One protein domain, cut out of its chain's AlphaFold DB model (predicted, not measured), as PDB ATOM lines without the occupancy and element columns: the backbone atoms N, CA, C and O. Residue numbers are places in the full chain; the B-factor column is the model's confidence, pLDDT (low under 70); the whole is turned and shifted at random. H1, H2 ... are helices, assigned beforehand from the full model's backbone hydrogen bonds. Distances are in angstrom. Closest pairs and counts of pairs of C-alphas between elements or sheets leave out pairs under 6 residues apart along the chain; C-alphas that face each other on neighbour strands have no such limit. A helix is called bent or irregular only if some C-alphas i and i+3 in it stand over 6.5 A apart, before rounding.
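Overview. This is residues 4 to 65 of the 90 residues of an uncharacterized protein of Leifsonia sp (UniProt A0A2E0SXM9). One long helix, H1, bends partway along, and after it the chain folds back beside the second arm, H1b, in a loose link, residues 36 to 47, that leads to two short helices, H2 and H3, across a gap from H1b. Residues 4 to 25 of H1 stick out free and make much of the length; there is no packed core. The printed part has 62 residues with three named helices, H1, H2 and H3 in that order, and no named strand; the class is all helix. The whole is extended, with a radius of gyration of the C-alphas of 16.4 A, and the C-alphas span 52 by 24 by 15 A.

Arrangement. H1, residues 4 to 35, was assigned as one helix by its hydrogen bonds but is bent: C-alphas 21 and 24 are 7.2 A apart. Its arms H1a, residues 4 to 21, and H1b, residues 24 to 35, stand at a steep tilt of 47 degrees. H1a is apart from both H2, residues 48 to 51, and H3, residues 55 to 63. H1b is apart from H2 and from H3 too. H2 and H3 only just touch, and only at the corner by their link, with 3 pairs of C-alphas within 8 A; the closest C-alphas are those of Asp 48 and Ala 55, 6.5 A apart. In H1a, H1b and H3 every O i to N i+4 pair is within hydrogen-bond range, while H2 is too short for such a pair.

Along the chain. H1a, residues 4 to 21, begins with C-alpha 4 at (351.697, 376.923, 260.642) and is 25.7 A from first to last C-alpha. Residues 22 and 23 belong to neither arm. H1b, residues 24 to 35, is 16.6 A long by the same measure and ends with C-alpha 35 at (323.454, 341.781, 258.456). H2, residues 48 to 51, is 5.1 A long. H3, residues 55 to 63, is 12.3 A long, and its C-alpha 63 is at (335.680, 333.731, 270.574).

Size, cuts and confidence. The two C-alphas farthest apart are those of Ser 4 and Gln 65, the first and last printed residues, 52.3 A. Residues 4 to 25, which belong to H1, stand free, and so do residues 49 to 54, of which 49 to 51 belong to H2. The body without these stretches spans 29 by 22 by 8 A. The printed part has no cut. The link from H1 to H2 is long, with 12 residues, and the link from H2 to H3 is tight, with 3. The mean pLDDT of the printed part is 82.0, and residues 37 to 46, in the long link, are under 70.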
ATOM      1  N   SER A   4     351.920 378.206 259.967       88.06
ATOM      2  CA  SER A   4     351.697 376.923 260.642       88.06
ATOM      3  C   SER A   4     350.262 376.753 261.151       88.06
ATOM      4  O   SER A   4     349.664 375.696 260.962       88.06
ATOM      5  N   SER A   5     349.677 377.796 261.746       92.19
ATOM      6  CA  SER A   5     348.295 377.771 262.242       92.19
ATOM      7  C   SER A   5     347.271 377.664 261.108       92.19
ATOM      8  O   SER A   5     346.281 376.950 261.237       92.19
ATOM      9  N   VAL A   6     347.535 378.303 259.962       95.19
ATOM     10  CA  VAL A   6     346.671 378.213 258.774       95.19
ATOM     11  C   VAL A   6     346.706 376.806 258.184       95.19
ATOM     12  O   VAL A   6     345.657 376.242 257.877       95.19
ATOM     13  N   ILE A   7     347.897 376.211 258.080       95.38
ATOM     14  CA  ILE A   7     348.061 374.835 257.596       95.38
ATOM     15  C   ILE A   7     347.357 373.849 258.534       95.38
ATOM     16  O   ILE A   7     346.616 372.989 258.064       95.38
ATOM     17  N   ALA A   8     347.527 373.997 259.851       95.88
ATOM     18  CA  ALA A   8     346.879 373.127 260.829       95.88
ATOM     19  C   ALA A   8     345.347 373.162 260.704       95.88
ATOM     20  O   ALA A   8     344.704 372.114 260.642       95.88
ATOM     21  N   VAL A   9     344.760 374.358 260.590       96.62
ATOM     22  CA  VAL A   9     343.311 374.513 260.396       96.62
ATOM     23  C   VAL A   9     342.862 373.906 259.067       96.62
ATOM     24  O   VAL A   9     341.862 373.191 259.035       96.62
ATOM     25  N   ALA A  10     343.607 374.125 257.980       95.81
ATOM     26  CA  ALA A  10     343.278 373.558 256.676       95.81
ATOM     27  C   ALA A  10     343.267 372.021 256.700       95.81
ATOM     28  O   ALA A  10     342.337 371.409 256.176       95.81
ATOM     29  N   VAL A  11     344.246 371.394 257.360       97.06
ATOM     30  CA  VAL A  11     344.302 369.933 257.522       97.06
ATOM     31  C   VAL A  11     343.082 369.417 258.281       97.06
ATOM     32  O   VAL A  11     342.459 368.455 257.837       97.06
ATOM     33  N   ILE A  12     342.703 370.068 259.386       96.94
ATOM     34  CA  ILE A  12     341.527 369.676 260.174       96.94
ATOM     35  C   ILE A  12     340.263 369.769 259.320       96.94
ATOM     36  O   ILE A  12     339.498 368.811 259.253       96.94
ATOM     37  N   VAL A  13     340.066 370.885 258.613       97.50
ATOM     38  CA  VAL A  13     338.884 371.092 257.766       97.50
ATOM     39  C   VAL A  13     338.805 370.036 256.664       97.50
ATOM     40  O   VAL A  13     337.743 369.452 256.458       97.50
ATOM     41  N   VAL A  14     339.920 369.742 255.990       97.38
ATOM     42  CA  VAL A  14     339.966 368.711 254.943       97.38
ATOM     43  C   VAL A  14     339.688 367.326 255.520       97.38
ATOM     44  O   VAL A  14     338.899 366.578 254.941       97.38
ATOM     45  N   ALA A  15     340.273 366.979 256.669       95.62
ATOM     46  CA  ALA A  15     340.023 365.702 257.329       95.62
ATOM     47  C   ALA A  15     338.542 365.552 257.716       95.62
ATOM     48  O   ALA A  15     337.918 364.543 257.389       95.62
ATOM     49  N   THR A  16     337.947 366.576 258.335       95.31
ATOM     50  CA  THR A  16     336.528 366.573 258.714       95.31
ATOM     51  C   THR A  16     335.616 366.489 257.491       95.31
ATOM     52  O   THR A  16     334.702 365.667 257.473       95.31
ATOM     53  N   ALA A  17     335.874 367.278 256.445       96.38
ATOM     54  CA  ALA A  17     335.090 367.244 255.211       96.38
ATOM     55  C   ALA A  17     335.168 365.872 254.524       96.38
ATOM     56  O   ALA A  17     334.150 365.348 254.072       96.38
ATOM     57  N   SER A  18     336.353 365.256 254.509       94.44
ATOM     58  CA  SER A  18     336.561 363.915 253.958       94.44
ATOM     59  C   SER A  18     335.769 362.866 254.741       94.44
ATOM     60  O   SER A  18     335.064 362.055 254.146       94.44
ATOM     61  N   LEU A  19     335.812 362.911 256.077       91.06
ATOM     62  CA  LEU A  19     335.040 361.998 256.924       91.06
ATOM     63  C   LEU A  19     333.531 362.146 256.699       91.06
ATOM     64  O   LEU A  19     332.841 361.137 256.577       91.06
ATOM     65  N   LEU A  20     333.022 363.376 256.587       93.50
ATOM     66  CA  LEU A  20     331.605 363.627 256.309       93.50
ATOM     67  C   LEU A  20     331.189 363.111 254.925       93.50
ATOM     68  O   LEU A  20     330.122 362.513 254.790       93.50
ATOM     69  N   ALA A  21     332.040 363.284 253.913       93.94
ATOM     70  CA  ALA A  21     331.785 362.778 252.567       93.94
ATOM     71  C   ALA A  21     331.781 361.238 252.507       93.94
ATOM     72  O   ALA A  21     330.969 360.651 251.793       93.94
ATOM     73  N   LEU A  22     332.657 360.572 253.271       91.69
ATOM     74  CA  LEU A  22     332.737 359.107 253.320       91.69
ATOM     75  C   LEU A  22     331.751 358.464 254.308       91.69
ATOM     76  O   LEU A  22     331.447 357.279 254.165       91.69
ATOM     77  N   ALA A  23     331.210 359.214 255.272       88.62
ATOM     78  CA  ALA A  23     330.278 358.720 256.286       88.62
ATOM     79  C   ALA A  23     329.132 357.838 255.740       88.62
ATOM     80  O   ALA A  23     328.931 356.751 256.290       88.62
ATOM     81  N   PRO A  24     328.401 358.201 254.662       89.25
ATOM     82  CA  PRO A  24     327.317 357.356 254.155       89.25
ATOM     83  C   PRO A  24     327.814 356.027 253.570       89.25
ATOM     84  O   PRO A  24     327.137 355.005 253.708       89.25
ATOM     85  N   LEU A  25     328.997 356.010 252.947       87.88
ATOM     86  CA  LEU A  25     329.604 354.786 252.416       87.88
ATOM     87  C   LEU A  25     330.038 353.861 253.554       87.88
ATOM     88  O   LEU A  25     329.722 352.673 253.530       87.88
ATOM     89  N   ILE A  26     330.685 354.429 254.574       84.38
ATOM     90  CA  ILE A  26     331.108 353.703 255.776       84.38
ATOM     91  C   ILE A  26     329.883 353.122 256.491       84.38
ATOM     92  O   ILE A  26     329.875 351.939 256.818       84.38
ATOM     93  N   HIS A  27     328.822 353.910 256.678       82.88
ATOM     94  CA  HIS A  27     327.595 353.460 257.340       82.88
ATOM     95  C   HIS A  27     326.884 352.335 256.573       82.88
ATOM     96  O   HIS A  27     326.376 351.379 257.162       82.88
ATOM     97  N   ARG A  28     326.856 352.416 255.239       85.19
ATOM     98  CA  ARG A  28     326.264 351.365 254.406       85.19
ATOM     99  C   ARG A  28     327.072 350.070 254.464       85.19
ATOM    100  O   ARG A  28     326.477 348.994 254.493       85.19
ATOM    101  N   ASP A  29     328.400 350.163 254.458       82.88
ATOM    102  CA  ASP A  29     329.269 348.988 254.532       82.88
ATOM    103  C   ASP A  29     329.195 348.315 255.906       82.88
ATOM    104  O   ASP A  29     329.019 347.100 255.987       82.88
ATOM    105  N   THR A  30     329.223 349.093 256.992       79.00
ATOM    106  CA  THR A  30     329.083 348.546 258.348       79.00
ATOM    107  C   THR A  30     327.745 347.841 258.519       79.00
ATOM    108  O   THR A  30     327.729 346.694 258.956       79.00
ATOM    109  N   ARG A  31     326.627 348.447 258.093       80.00
ATOM    110  CA  ARG A  31     325.302 347.808 258.156       80.00
ATOM    111  C   ARG A  31     325.257 346.460 257.425       80.00
ATOM    112  O   ARG A  31     324.725 345.494 257.962       80.00
ATOM    113  N   ARG A  32     325.864 346.367 256.240       80.62
ATOM    114  CA  ARG A  32     325.951 345.105 255.481       80.62
ATOM    115  C   ARG A  32     326.765 344.030 256.198       80.62
ATOM    116  O   ARG A  32     326.480 342.850 256.024       80.62
ATOM    117  N   ARG A  33     327.795 344.412 256.957       74.94
ATOM    118  CA  ARG A  33     328.591 343.472 257.765       74.94
ATOM    119  C   ARG A  33     327.786 342.948 258.952       74.94
ATOM    120  O   ARG A  33     327.769 341.739 259.163       74.94
ATOM    121  N   TRP A  34     327.040 343.828 259.626       70.12
ATOM    122  CA  TRP A  34     326.117 343.450 260.702       70.12
ATOM    123  C   TRP A  34     325.042 342.465 260.228       70.12
ATOM    124  O   TRP A  34     324.808 341.459 260.888       70.12
ATOM    125  N   GLU A  35     324.445 342.696 259.054       78.88
ATOM    126  CA  GLU A  35     323.454 341.781 258.456       78.88
ATOM    127  C   GLU A  35     324.038 340.392 258.130       78.88
ATOM    128  O   GLU A  35     323.305 339.410 258.078       78.88
ATOM    129  N   LYS A  36     325.359 340.289 257.947       77.38
ATOM    130  CA  LYS A  36     326.072 339.024 257.709       77.38
ATOM    131  C   LYS A  36     326.560 338.346 258.993       77.38
ATOM    132  O   LYS A  36     327.292 337.367 258.902       77.38
ATOM    133  N   GLY A  37     326.219 338.878 260.169       64.31
ATOM    134  CA  GLY A  37     326.706 338.367 261.455       64.31
ATOM    135  C   GLY A  37     328.203 338.595 261.693       64.31
ATOM    136  O   GLY A  37     328.757 338.078 262.656       64.31
ATOM    137  N   ILE A  38     328.870 339.382 260.842       66.75
ATOM    138  CA  ILE A  38     330.274 339.748 261.018       66.75
ATOM    139  C   ILE A  38     330.283 340.951 261.967       66.75
ATOM    140  O   ILE A  38     329.987 342.074 261.550       66.75
ATOM    141  N   GLY A  39     330.541 340.688 263.252       59.69
ATOM    142  CA  GLY A  39     330.547 341.677 264.335       59.69
ATOM    143  C   GLY A  39     331.329 342.952 263.991       59.69
ATOM    144  O   GLY A  39     332.364 342.920 263.320       59.69
ATOM    145  N   GLY A  40     330.795 344.104 264.403       61.34
ATOM    146  CA  GLY A  40     331.269 345.416 263.967       61.34
ATOM    147  C   GLY A  40     332.581 345.875 264.599       61.34
ATOM    148  O   GLY A  40     332.573 346.579 265.600       61.34
ATOM    149  N   GLY A  41     333.697 345.593 263.928       60.22
ATOM    150  CA  GLY A  41     335.015 346.191 264.191       60.22
ATOM    151  C   GLY A  41     335.227 347.535 263.477       60.22
ATOM    152  O   GLY A  41     336.146 347.675 262.674       60.22
ATOM    153  N   GLY A  42     334.325 348.500 263.674       66.81
ATOM    154  CA  GLY A  42     334.490 349.863 263.143       66.81
ATOM    155  C   GLY A  42     335.286 350.769 264.089       66.81
ATOM    156  O   GLY A  42     335.556 350.395 265.216       66.81
ATOM    157  N   LEU A  43     335.571 352.012 263.683       62.12
ATOM    158  CA  LEU A  43     336.230 353.038 264.524       62.12
ATOM    159  C   LEU A  43     335.592 353.225 265.922       62.12
ATOM    160  O   LEU A  43     336.265 353.667 266.846       62.12
ATOM    161  N   GLY A  44     334.312 352.871 266.081       62.38
ATOM    162  CA  GLY A  44     333.619 352.863 267.372       62.38
ATOM    163  C   GLY A  44     334.047 351.742 268.326       62.38
ATOM    164  O   GLY A  44     333.982 351.953 269.529       62.38
ATOM    165  N   SER A  45     334.557 350.604 267.842       67.38
ATOM    166  CA  SER A  45     334.950 349.481 268.708       67.38
ATOM    167  C   SER A  45     336.177 349.805 269.566       67.38
ATOM    168  O   SER A  45     336.274 349.347 270.695       67.38
ATOM    169  N   ALA A  46     337.083 350.664 269.086       69.06
ATOM    170  CA  ALA A  46     338.208 351.162 269.887       69.06
ATOM    171  C   ALA A  46     337.759 352.066 271.051       69.06
ATOM    172  O   ALA A  46     338.497 352.273 272.011       69.06
ATOM    173  N   LEU A  47     336.550 352.618 270.955       77.50
ATOM    174  CA  LEU A  47     335.935 353.460 271.970       77.50
ATOM    175  C   LEU A  47     334.898 352.693 272.801       77.50
ATOM    176  O   LEU A  47     334.458 353.210 273.825       77.50
ATOM    177  N   ASP A  48     334.537 351.460 272.431       74.69
ATOM    178  CA  ASP A  48     333.494 350.695 273.125       74.69
ATOM    179  C   ASP A  48     333.811 350.514 274.617       74.69
ATOM    180  O   ASP A  48     332.889 350.526 275.417       74.69
ATOM    181  N   ALA A  49     335.076 350.511 275.050       76.06
ATOM    182  CA  ALA A  49     335.426 350.487 276.477       76.06
ATOM    183  C   ALA A  49     334.805 351.639 277.303       76.06
ATOM    184  O   ALA A  49     334.541 351.477 278.493       76.06
ATOM    185  N   VAL A  50     334.553 352.799 276.686       81.62
ATOM    186  CA  VAL A  50     333.968 353.975 277.352       81.62
ATOM    187  C   VAL A  50     332.437 353.969 277.278       81.62
ATOM    188  O   VAL A  50     331.780 354.337 278.249       81.62
ATOM    189  N   TRP A  51     331.855 353.555 276.148       79.31
ATOM    190  CA  TRP A  51     330.400 353.634 275.916       79.31
ATOM    191  C   TRP A  51     329.657 352.300 276.103       79.31
ATOM    192  O   TRP A  51     328.461 352.302 276.391       79.31
ATOM    193  N   ARG A  52     330.345 351.163 275.962       76.56
ATOM    194  CA  ARG A  52     329.853 349.783 276.138       76.56
ATOM    195  C   ARG A  52     330.936 348.883 276.766       76.56
ATOM    196  O   ARG A  52     331.471 348.005 276.090       76.56
ATOM    197  N   PRO A  53     331.218 349.025 278.072       79.88
ATOM    198  CA  PRO A  53     332.278 348.263 278.742       79.88
ATOM    199  C   PRO A  53     332.128 346.737 278.625       79.88
ATOM    200  O   PRO A  53     333.120 346.022 278.571       79.88
ATOM    201  N   SER A  54     330.892 346.234 278.524       81.25
ATOM    202  CA  SER A  54     330.595 344.803 278.366       81.25
ATOM    203  C   SER A  54     330.883 344.245 276.964       81.25
ATOM    204  O   SER A  54     330.600 343.078 276.703       81.25
ATOM    205  N   ALA A  55     331.341 345.074 276.021       80.25
ATOM    206  CA  ALA A  55     331.651 344.638 274.661       80.25
ATOM    207  C   ALA A  55     332.835 343.661 274.632       80.25
ATOM    208  O   ALA A  55     332.797 342.704 273.864       80.25
ATOM    209  N   GLU A  56     333.826 343.864 275.504       77.69
ATOM    210  CA  GLU A  56     334.996 342.987 275.615       77.69
ATOM    211  C   GLU A  56     334.593 341.579 276.076       77.69
ATOM    212  O   GLU A  56     334.932 340.589 275.433       77.69
ATOM    213  N   ASP A  57     333.767 341.488 277.125       80.12
ATOM    214  CA  ASP A  57     333.263 340.207 277.636       80.12
ATOM    215  C   ASP A  57     332.426 339.466 276.585       80.12
ATOM    216  O   ASP A  57     332.532 338.249 276.431       80.12
ATOM    217  N   ALA A  58     331.601 340.199 275.831       79.50
ATOM    218  CA  ALA A  58     330.806 339.627 274.750       79.50
ATOM    219  C   ALA A  58     331.686 339.129 273.592       79.50
ATOM    220  O   ALA A  58     331.370 338.107 272.981       79.50
ATOM    221  N   HIS A  59     332.789 339.823 273.298       76.00
ATOM    222  CA  HIS A  59     333.745 339.395 272.282       76.00
ATOM    223  C   HIS A  59     334.494 338.136 272.721       76.00
ATOM    224  O   HIS A  59     334.520 337.164 271.972       76.00
ATOM    225  N   ALA A  60     334.980 338.100 273.963       83.38
ATOM    226  CA  ALA A  60     335.626 336.927 274.543       83.38
ATOM    227  C   ALA A  60     334.689 335.706 274.580       83.38
ATOM    228  O   ALA A  60     335.096 334.588 274.271       83.38
ATOM    229  N   GLN A  61     333.405 335.906 274.899       81.50
ATOM    230  CA  GLN A  61     332.397 334.843 274.834       81.50
ATOM    231  C   GLN A  61     332.131 334.373 273.404       81.50
ATOM    232  O   GLN A  61     331.876 333.191 273.195       81.50
ATOM    233  N   TRP A  62     332.161 335.273 272.420       75.69
ATOM    234  CA  TRP A  62     332.034 334.911 271.011       75.69
ATOM    235  C   TRP A  62     333.244 334.113 270.513       75.69
ATOM    236  O   TRP A  62     333.055 333.097 269.855       75.69
ATOM    237  N   GLU A  63     334.465 334.499 270.886       79.19
ATOM    238  CA  GLU A  63     335.680 333.731 270.574       79.19
ATOM    239  C   GLU A  63     335.689 332.349 271.243       79.19
ATOM    240  O   GLU A  63     336.185 331.379 270.672       79.19
ATOM    241  N   ALA A  64     335.117 332.247 272.445       82.19
ATOM    242  CA  ALA A  64     335.009 330.997 273.188       82.19
ATOM    243  C   ALA A  64     333.872 330.076 272.701       82.19
ATOM    244  O   ALA A  64     333.779 328.934 273.160       82.19
ATOM    245  N   GLN A  65     332.994 330.539 271.802       79.69
ATOM    246  CA  GLN A  65     331.928 329.700 271.257       79.69
ATOM    247  C   GLN A  65     332.515 328.628 270.337       79.69
ATOM    248  O   GLN A  65     332.983 328.898 269.233       79.69
TER     249      GLN A  65